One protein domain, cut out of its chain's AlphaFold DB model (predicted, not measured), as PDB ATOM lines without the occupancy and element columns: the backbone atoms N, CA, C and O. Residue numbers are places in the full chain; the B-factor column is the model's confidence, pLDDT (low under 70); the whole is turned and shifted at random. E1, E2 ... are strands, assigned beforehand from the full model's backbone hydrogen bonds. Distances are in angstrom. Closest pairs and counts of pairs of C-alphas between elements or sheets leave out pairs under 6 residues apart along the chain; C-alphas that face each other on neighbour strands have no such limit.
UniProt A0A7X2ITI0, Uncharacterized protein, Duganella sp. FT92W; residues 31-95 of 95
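This is residues 31 to 95 of the 95 residues of an uncharacterized protein of Duganella sp. FT92W (UniProt A0A7X2ITI0). Two small sheets lie face to face as a sandwich, E1, E6, E3 and E4 in one layer and E2, E7 and E5 in the other, with strands of the two at 17 degrees. The chain passes from layer to layer at each link but that of the hairpin E3 and E4. The printed part has 65 residues with seven named strands, E1 to E7 along the chain, and no named helix; the class is all strand, with under half of the residues in named elements. The order E1, E6, E3, E4 is antiparallel; E2, E7, E5 is mixed. The whole is compact, with a radius of gyration of the C-alphas of 10.2 A, and spans 27 by 18 by 16 A.

Go from Thr 31 to E1, residues 37 to 39, an edge strand antiparallel to E6, residues 77 to 80; N 38 and O 78 are within hydrogen-bond range at 2.9 A. E6 is also antiparallel to E3, residues 52 to 56, with N 53 and O 79 at 2.8 A. E3 forms a hairpin with E4, residues 59 to 63; look at N 61 and O 54, 2.8 A. In the other sheet, E2, residues 45 to 48, is antiparallel to E7, residues 90 to 94, with N 46 and O 92 at 2.8 A. E7 is parallel to E5, residues 69 to 72, with N 70 and O 91 at 2.8 A. The facing parts of the sheets are 9.5 A centre to centre.

Find C-alpha 37 at (-56.992, -34.981, 107.743), where E1 begins its 7.0 A. E2, E5 and E6 measure 9.9 A each, E3 and E4 13.1 A each. E7 runs 13.5 A to C-alpha 94 at (-49.173, -43.173, 116.797).

The C-alphas farthest apart, Thr 58 and Gly 86, are 28.0 A apart. The printed part has no cut, no link is long, and no printed residue is under 70 in pLDDT.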
ATOM      1  N   THR A  31     -47.436 -38.633 103.759       90.38
ATOM      2  CA  THR A  31     -47.348 -37.168 103.852       90.38
ATOM      3  C   THR A  31     -48.739 -36.567 103.716       90.38
ATOM      4  O   THR A  31     -49.412 -36.837 102.720       90.38
ATOM      5  N   LEU A  32     -49.184 -35.753 104.681       90.50
ATOM      6  CA  LEU A  32     -50.422 -34.982 104.523       90.50
ATOM      7  C   LEU A  32     -50.145 -33.630 103.871       90.50
ATOM      8  O   LEU A  32     -49.215 -32.915 104.234       90.50
ATOM      9  N   GLN A  33     -51.010 -33.286 102.925       89.06
ATOM     10  CA  GLN A  33     -51.053 -31.978 102.280       89.06
ATOM     11  C   GLN A  33     -51.982 -31.029 103.050       89.06
ATOM     12  O   GLN A  33     -52.766 -31.461 103.897       89.06
ATOM     13  N   ALA A  34     -51.922 -29.735 102.733       90.50
ATOM     14  CA  ALA A  34     -52.812 -28.732 103.310       90.50
ATOM     15  C   ALA A  34     -54.297 -29.102 103.133       90.50
ATOM     16  O   ALA A  34     -54.713 -29.587 102.079       90.50
ATOM     17  N   GLY A  35     -55.091 -28.889 104.185       89.94
ATOM     18  CA  GLY A  35     -56.529 -29.181 104.204       89.94
ATOM     19  C   GLY A  35     -56.889 -30.665 104.324       89.94
ATOM     20  O   GLY A  35     -58.071 -30.995 104.368       89.94
ATOM     21  N   GLN A  36     -55.903 -31.564 104.384       92.50
ATOM     22  CA  GLN A  36     -56.140 -32.988 104.608       92.50
ATOM     23  C   GLN A  36     -56.229 -33.308 106.101       92.50
ATOM     24  O   GLN A  36     -55.608 -32.655 106.945       92.50
ATOM     25  N   SER A  37     -56.948 -34.385 106.411       93.56
ATOM     26  CA  SER A  37     -56.992 -34.981 107.743       93.56
ATOM     27  C   SER A  37     -56.813 -36.492 107.672       93.56
ATOM     28  O   SER A  37     -57.313 -37.132 106.746       93.56
ATOM     29  N   LEU A  38     -56.144 -37.073 108.663       93.44
ATOM     30  CA  LEU A  38     -55.924 -38.513 108.763       93.44
ATOM     31  C   LEU A  38     -56.086 -38.971 110.207       93.44
ATOM     32  O   LEU A  38     -55.535 -38.365 111.120       93.44
ATOM     33  N   THR A  39     -56.801 -40.076 110.403       93.94
ATOM     34  CA  THR A  39     -56.789 -40.798 111.679       93.94
ATOM     35  C   THR A  39     -55.655 -41.814 111.656       93.94
ATOM     36  O   THR A  39     -55.611 -42.661 110.764       93.94
ATOM     37  N   LEU A  40     -54.733 -41.726 112.613       92.25
ATOM     38  CA  LEU A  40     -53.597 -42.636 112.706       92.25
ATOM     39  C   LEU A  40     -53.984 -43.928 113.422       92.25
ATOM     40  O   LEU A  40     -54.519 -43.902 114.530       92.25
ATOM     41  N   SER A  41     -53.664 -45.065 112.807       92.25
ATOM     42  CA  SER A  41     -53.722 -46.369 113.483       92.25
ATOM     43  C   SER A  41     -52.432 -46.638 114.263       92.25
ATOM     44  O   SER A  41     -51.406 -46.013 113.997       92.25
ATOM     45  N   ALA A  42     -52.465 -47.571 115.219       91.00
ATOM     46  CA  ALA A  42     -51.292 -47.933 116.018       91.00
ATOM     47  C   ALA A  42     -50.079 -48.272 115.131       91.00
ATOM     48  O   ALA A  42     -50.205 -48.997 114.144       91.00
ATOM     49  N   GLY A  43     -48.914 -47.727 115.477       87.44
ATOM     50  CA  GLY A  43     -47.666 -47.889 114.735       87.44
ATOM     51  C   GLY A  43     -47.517 -46.968 113.523       87.44
ATOM     52  O   GLY A  43     -46.403 -46.820 113.028       87.44
ATOM     53  N   GLN A  44     -48.581 -46.314 113.044       91.25
ATOM     54  CA  GLN A  44     -48.491 -45.449 111.869       91.25
ATOM     55  C   GLN A  44     -47.774 -44.139 112.175       91.25
ATOM     56  O   GLN A  44     -47.887 -43.570 113.260       91.25
ATOM     57  N   SER A  45     -47.056 -43.644 111.170       92.38
ATOM     58  CA  SER A  45     -46.407 -42.339 111.209       92.38
ATOM     59  C   SER A  45     -46.779 -41.518 109.991       92.38
ATOM     60  O   SER A  45     -47.089 -42.059 108.927       92.38
ATOM     61  N   VAL A  46     -46.748 -40.203 110.156       94.19
ATOM     62  CA  VAL A  46     -47.151 -39.281 109.110       94.19
ATOM     63  C   VAL A  46     -46.350 -37.989 109.158       94.19
ATOM     64  O   VAL A  46     -46.140 -37.408 110.221       94.19
ATOM     65  N   ASN A  47     -45.905 -37.556 107.988       95.25
ATOM     66  CA  ASN A  47     -45.199 -36.315 107.766       95.25
ATOM     67  C   ASN A  47     -46.192 -35.186 107.502       95.25
ATOM     68  O   ASN A  47     -47.088 -35.316 106.661       95.25
ATOM     69  N   VAL A  48     -46.030 -34.072 108.210       94.62
ATOM     70  CA  VAL A  48     -46.965 -32.946 108.169       94.62
ATOM     71  C   VAL A  48     -46.241 -31.600 108.170       94.62
ATOM     72  O   VAL A  48     -45.179 -31.465 108.786       94.62
ATOM     73  N   PRO A  49     -46.788 -30.582 107.488       95.12
ATOM     74  CA  PRO A  49     -46.227 -29.240 107.531       95.12
ATOM     75  C   PRO A  49     -46.565 -28.527 108.848       95.12
ATOM     76  O   PRO A  49     -47.392 -28.988 109.647       95.12
ATOM     77  N   ALA A  50     -45.940 -27.371 109.058       93.06
ATOM     78  CA  ALA A  50     -46.326 -26.440 110.114       93.06
ATOM     79  C   ALA A  50     -47.802 -26.016 109.966       93.06
ATOM     80  O   ALA A  50     -48.330 -25.923 108.860       93.06
ATOM     81  N   GLY A  51     -48.477 -25.729 111.082       92.44
ATOM     82  CA  GLY A  51     -49.913 -25.415 111.086       92.44
ATOM     83  C   GLY A  51     -50.811 -26.655 111.125       92.44
ATOM     84  O   GLY A  51     -52.016 -26.564 110.883       92.44
ATOM     85  N   THR A  52     -50.234 -27.812 111.441       95.00
ATOM     86  CA  THR A  52     -50.976 -29.047 111.697       95.00
ATOM     87  C   THR A  52     -51.470 -29.086 113.137       95.00
ATOM     88  O   THR A  52     -50.784 -28.651 114.057       95.00
ATOM     89  N   THR A  53     -52.664 -29.628 113.339       96.12
ATOM     90  CA  THR A  53     -53.240 -29.905 114.653       96.12
ATOM     91  C   THR A  53     -53.354 -31.411 114.829       96.12
ATOM     92  O   THR A  53     -53.921 -32.096 113.982       96.12
ATOM     93  N   VAL A  54     -52.817 -31.932 115.926       96.06
ATOM     94  CA  VAL A  54     -52.926 -33.336 116.322       96.06
ATOM     95  C   VAL A  54     -53.873 -33.411 117.509       96.06
ATOM     96  O   VAL A  54     -53.586 -32.859 118.569       96.06
ATOM     97  N   GLN A  55     -54.999 -34.091 117.344       96.56
ATOM     98  CA  GLN A  55     -55.968 -34.339 118.402       96.56
ATOM     99  C   GLN A  55     -55.890 -35.799 118.844       96.56
ATOM    100  O   GLN A  55     -56.031 -36.710 118.034       96.56
ATOM    101  N   SER A  56     -55.673 -36.022 120.136       94.06
ATOM    102  CA  SER A  56     -55.528 -37.342 120.746       94.06
ATOM    103  C   SER A  56     -56.420 -37.431 121.980       94.06
ATOM    104  O   SER A  56     -56.081 -36.926 123.055       94.06
ATOM    105  N   GLY A  57     -57.616 -38.000 121.810       90.44
ATOM    106  CA  GLY A  57     -58.666 -37.947 122.828       90.44
ATOM    107  C   GLY A  57     -59.049 -36.499 123.160       90.44
ATOM    108  O   GLY A  57     -59.471 -35.745 122.284       90.44
ATOM    109  N   THR A  58     -58.880 -36.104 124.424       90.81
ATOM    110  CA  THR A  58     -59.139 -34.734 124.909       90.81
ATOM    111  C   THR A  58     -57.949 -33.788 124.747       90.81
ATOM    112  O   THR A  58     -58.073 -32.606 125.056       90.81
ATOM    113  N   ASN A  59     -56.791 -34.287 124.307       93.94
ATOM    114  CA  ASN A  59     -55.582 -33.483 124.156       93.94
ATOM    115  C   ASN A  59     -55.450 -32.974 122.723       93.94
ATOM    116  O   ASN A  59     -55.719 -33.697 121.761       93.94
ATOM    117  N   THR A  60     -54.972 -31.743 122.580       94.94
ATOM    118  CA  THR A  60     -54.691 -31.127 121.284       94.94
ATOM    119  C   THR A  60     -53.286 -30.552 121.294       94.94
ATOM    120  O   THR A  60     -52.899 -29.856 122.228       94.94
ATOM    121  N   VAL A  61     -52.525 -30.854 120.247       95.38
ATOM    122  CA  VAL A  61     -51.172 -30.349 120.032       95.38
ATOM    123  C   VAL A  61     -51.137 -29.635 118.693       95.38
ATOM    124  O   VAL A  61     -51.438 -30.220 117.654       95.38
ATOM    125  N   ASN A  62     -50.744 -28.368 118.709       94.75
ATOM    126  CA  ASN A  62     -50.489 -27.606 117.498       94.75
ATOM    127  C   ASN A  62     -49.008 -27.715 117.132       94.75
ATOM    128  O   ASN A  62     -48.128 -27.483 117.960       94.75
ATOM    129  N   VAL A  63     -48.743 -28.076 115.882       93.00
ATOM    130  CA  VAL A  63     -47.397 -28.224 115.336       93.00
ATOM    131  C   VAL A  63     -46.981 -26.900 114.714       93.00
ATOM    132  O   VAL A  63     -47.507 -26.489 113.675       93.00
ATOM    133  N   TYR A  64     -46.027 -26.236 115.356       89.25
ATOM    134  CA  TYR A  64     -45.425 -24.996 114.877       89.25
ATOM    135  C   TYR A  64     -43.982 -25.251 114.436       89.25
ATOM    136  O   TYR A  64     -43.246 -25.986 115.091       89.25
ATOM    137  N   GLY A  65     -43.559 -24.618 113.341       90.19
ATOM    138  CA  GLY A  65     -42.198 -24.764 112.824       90.19
ATOM    139  C   GLY A  65     -41.920 -26.122 112.163       90.19
ATOM    140  O   GLY A  65     -42.793 -26.706 111.521       90.19
ATOM    141  N   HIS A  66     -40.677 -26.584 112.297       93.00
ATOM    142  CA  HIS A  66     -40.039 -27.580 111.432       93.00
ATOM    143  C   HIS A  66     -39.332 -28.675 112.244       93.00
ATOM    144  O   HIS A  66     -38.855 -28.412 113.348       93.00
ATOM    145  N   ASN A  67     -39.221 -29.880 111.677       92.88
ATOM    146  CA  ASN A  67     -38.544 -31.055 112.253       92.88
ATOM    147  C   ASN A  67     -39.023 -31.501 113.651       92.88
ATOM    148  O   ASN A  67     -38.263 -32.088 114.425       92.88
ATOM    149  N   ASN A  68     -40.283 -31.245 114.002       93.06
ATOM    150  CA  ASN A  68     -40.847 -31.733 115.259       93.06
ATOM    151  C   ASN A  68     -41.163 -33.231 115.186       93.06
ATOM    152  O   ASN A  68     -41.570 -33.742 114.144       93.06
ATOM    153  N   THR A  69     -41.058 -33.923 116.322       94.12
ATOM    154  CA  THR A  69     -41.546 -35.300 116.483       94.12
ATOM    155  C   THR A  69     -42.629 -35.335 117.553       94.12
ATOM    156  O   THR A  69     -42.367 -35.037 118.716       94.12
ATOM    157  N   ILE A  70     -43.846 -35.716 117.167       94.12
ATOM    158  CA  ILE A  70     -44.999 -35.836 118.058       94.12
ATOM    159  C   ILE A  70     -45.350 -37.312 118.214       94.12
ATOM    160  O   ILE A  70     -45.679 -37.987 117.243       94.12
ATOM    161  N   ASN A  71     -45.323 -37.806 119.450       94.38
ATOM    162  CA  ASN A  71     -45.861 -39.121 119.781       94.38
ATOM    163  C   ASN A  71     -47.304 -38.961 120.260       94.38
ATOM    164  O   ASN A  71     -47.588 -38.123 121.113       94.38
ATOM    165  N   THR A  72     -48.201 -39.767 119.714       94.44
ATOM    166  CA  THR A  72     -49.624 -39.778 120.051       94.44
ATOM    167  C   THR A  72     -50.115 -41.214 120.201       94.44
ATOM    168  O   THR A  72     -49.357 -42.146 119.960       94.44
ATOM    169  N   PHE A  73     -51.371 -41.401 120.588       93.38
ATOM    170  CA  PHE A  73     -52.015 -42.709 120.656       93.38
ATOM    171  C   PHE A  73     -52.720 -43.064 119.345       93.38
ATOM    172  O   PHE A  73     -53.067 -42.194 118.538       93.38
ATOM    173  N   ALA A  74     -52.973 -44.356 119.148       93.00
ATOM    174  CA  ALA A  74     -53.858 -44.831 118.092       93.00
ATOM    175  C   ALA A  74     -55.249 -44.173 118.184       93.00
ATOM    176  O   ALA A  74     -55.798 -43.991 119.270       93.00
ATOM    177  N   GLY A  75     -55.821 -43.821 117.033       91.69
ATOM    178  CA  GLY A  75     -57.074 -43.066 116.939       91.69
ATOM    179  C   GLY A  75     -56.891 -41.547 116.970       91.69
ATOM    180  O   GLY A  75     -57.877 -40.818 116.894       91.69
ATOM    181  N   ALA A  76     -55.653 -41.049 117.050       95.12
ATOM    182  CA  ALA A  76     -55.391 -39.623 116.939       95.12
ATOM    183  C   ALA A  76     -55.731 -39.090 115.543       95.12
ATOM    184  O   ALA A  76     -55.384 -39.699 114.528       95.12
ATOM    185  N   VAL A  77     -56.365 -37.922 115.504       94.75
ATOM    186  CA  VAL A  77     -56.719 -37.216 114.275       94.75
ATOM    187  C   VAL A  77     -55.682 -36.136 114.016       94.75
ATOM    188  O   VAL A  77     -55.465 -35.246 114.835       94.75
ATOM    189  N   VAL A  78     -55.032 -36.220 112.866       95.50
ATOM    190  CA  VAL A  78     -54.048 -35.253 112.397       95.50
ATOM    191  C   VAL A  78     -54.691 -34.431 111.296       95.50
ATOM    192  O   VAL A  78     -55.006 -34.970 110.239       95.50
ATOM    193  N   THR A  79     -54.881 -33.139 111.538       96.00
ATOM    194  CA  THR A  79     -55.540 -32.210 110.616       96.00
ATOM    195  C   THR A  79     -54.576 -31.112 110.220       96.00
ATOM    196  O   THR A  79     -54.121 -30.337 111.063       96.00
ATOM    197  N   VAL A  80     -54.274 -31.018 108.931       95.06
ATOM    198  CA  VAL A  80     -53.419 -29.962 108.396       95.06
ATOM    199  C   VAL A  80     -54.284 -28.764 108.030       95.06
ATOM    200  O   VAL A  80     -55.255 -28.900 107.284       95.06
ATOM    201  N   SER A  81     -53.931 -27.577 108.528       93.00
ATOM    202  CA  SER A  81     -54.613 -26.341 108.136       93.00
ATOM    203  C   SER A  81     -54.644 -26.192 106.604       93.00
ATOM    204  O   SER A  81     -53.637 -26.469 105.947       93.00
ATOM    205  N   PRO A  82     -55.752 -25.723 106.002       90.56
ATOM    206  CA  PRO A  82     -55.798 -25.433 104.567       90.56
ATOM    207  C   PRO A  82     -54.820 -24.323 104.157       90.56
ATOM    208  O   PRO A  82     -54.440 -24.243 102.995       90.56
ATOM    209  N   ASN A  83     -54.379 -23.504 105.116       90.62
ATOM    210  CA  ASN A  83     -53.399 -22.438 104.906       90.62
ATOM    211  C   ASN A  83     -51.968 -22.869 105.268       90.62
ATOM    212  O   ASN A  83     -51.075 -22.023 105.328       90.62
ATOM    213  N   ALA A  84     -51.742 -24.151 105.577       88.75
ATOM    214  CA  ALA A  84     -50.406 -24.654 105.862       88.75
ATOM    215  C   ALA A  84     -49.528 -24.530 104.611       88.75
ATOM    216  O   ALA A  84     -49.903 -24.964 103.522       88.75
ATOM    217  N   THR A  85     -48.351 -23.938 104.778       84.31
ATOM    218  CA  THR A  85     -47.357 -23.782 103.715       84.31
ATOM    219  C   THR A  85     -46.011 -24.324 104.185       84.31
ATOM    220  O   THR A  85     -45.759 -24.445 105.384       84.31
ATOM    221  N   GLY A  86     -45.148 -24.665 103.230       85.25
ATOM    222  CA  GLY A  86     -43.811 -25.189 103.509       85.25
ATOM    223  C   GLY A  86     -43.720 -26.721 103.513       85.25
ATOM    224  O   GLY A  86     -44.693 -27.410 103.196       85.25
ATOM    225  N   PRO A  87     -42.520 -27.260 103.794       90.31
ATOM    226  CA  PRO A  87     -42.260 -28.693 103.737       90.31
ATOM    227  C   PRO A  87     -43.016 -29.458 104.828       90.31
ATOM    228  O   PRO A  87     -43.285 -28.935 105.906       90.31
ATOM    229  N   ALA A  88     -43.332 -30.723 104.545       92.56
ATOM    230  CA  ALA A  88     -43.895 -31.658 105.511       92.56
ATOM    231  C   ALA A  88     -42.774 -32.443 106.208       92.56
ATOM    232  O   ALA A  88     -42.511 -33.608 105.908       92.56
ATOM    233  N   ASP A  89     -42.068 -31.759 107.098       93.50
ATOM    234  CA  ASP A  89     -40.866 -32.245 107.775       93.50
ATOM    235  C   ASP A  89     -41.090 -32.571 109.259       93.50
ATOM    236  O   ASP A  89     -40.202 -33.102 109.921       93.50
ATOM    237  N   ASN A  90     -42.285 -32.307 109.788       94.00
ATOM    238  CA  ASN A  90     -42.673 -32.766 111.118       94.00
ATOM    239  C   ASN A  90     -43.222 -34.187 111.037       94.00
ATOM    240  O   ASN A  90     -43.972 -34.499 110.115       94.00
ATOM    241  N   VAL A  91     -42.920 -35.023 112.025       94.81
ATOM    242  CA  VAL A  91     -43.371 -36.415 112.090       94.81
ATOM    243  C   VAL A  91     -44.337 -36.586 113.253       94.81
ATOM    244  O   VAL A  91     -44.025 -36.242 114.392       94.81
ATOM    245  N   VAL A  92     -45.509 -37.150 112.979       94.69
ATOM    246  CA  VAL A  92     -46.477 -37.570 113.996       94.69
ATOM    247  C   VAL A  92     -46.571 -39.087 113.966       94.69
ATOM    248  O   VAL A  92     -46.917 -39.654 112.933       94.69
ATOM    249  N   THR A  93     -46.289 -39.745 115.087       94.19
ATOM    250  CA  THR A  93     -46.322 -41.207 115.215       94.19
ATOM    251  C   THR A  93     -47.344 -41.625 116.259       94.19
ATOM    252  O   THR A  93     -47.269 -41.192 117.409       94.19
ATOM    253  N   ALA A  94     -48.268 -42.503 115.875       93.25
ATOM    254  CA  ALA A  94     -49.173 -43.173 116.797       93.25
ATOM    255  C   ALA A  94     -48.493 -44.411 117.392       93.25
ATOM    256  O   ALA A  94     -48.053 -45.298 116.657       93.25
ATOM    257  N   LYS A  95     -48.402 -44.460 118.717       88.81
ATOM    258  CA  LYS A  95     -47.805 -45.545 119.496       88.81
ATOM    259  C   LYS A  95     -48.836 -46.167 120.426       88.81
ATOM    260  O   LYS A  95     -49.804 -45.464 120.801       88.81
TER     261      LYS A  95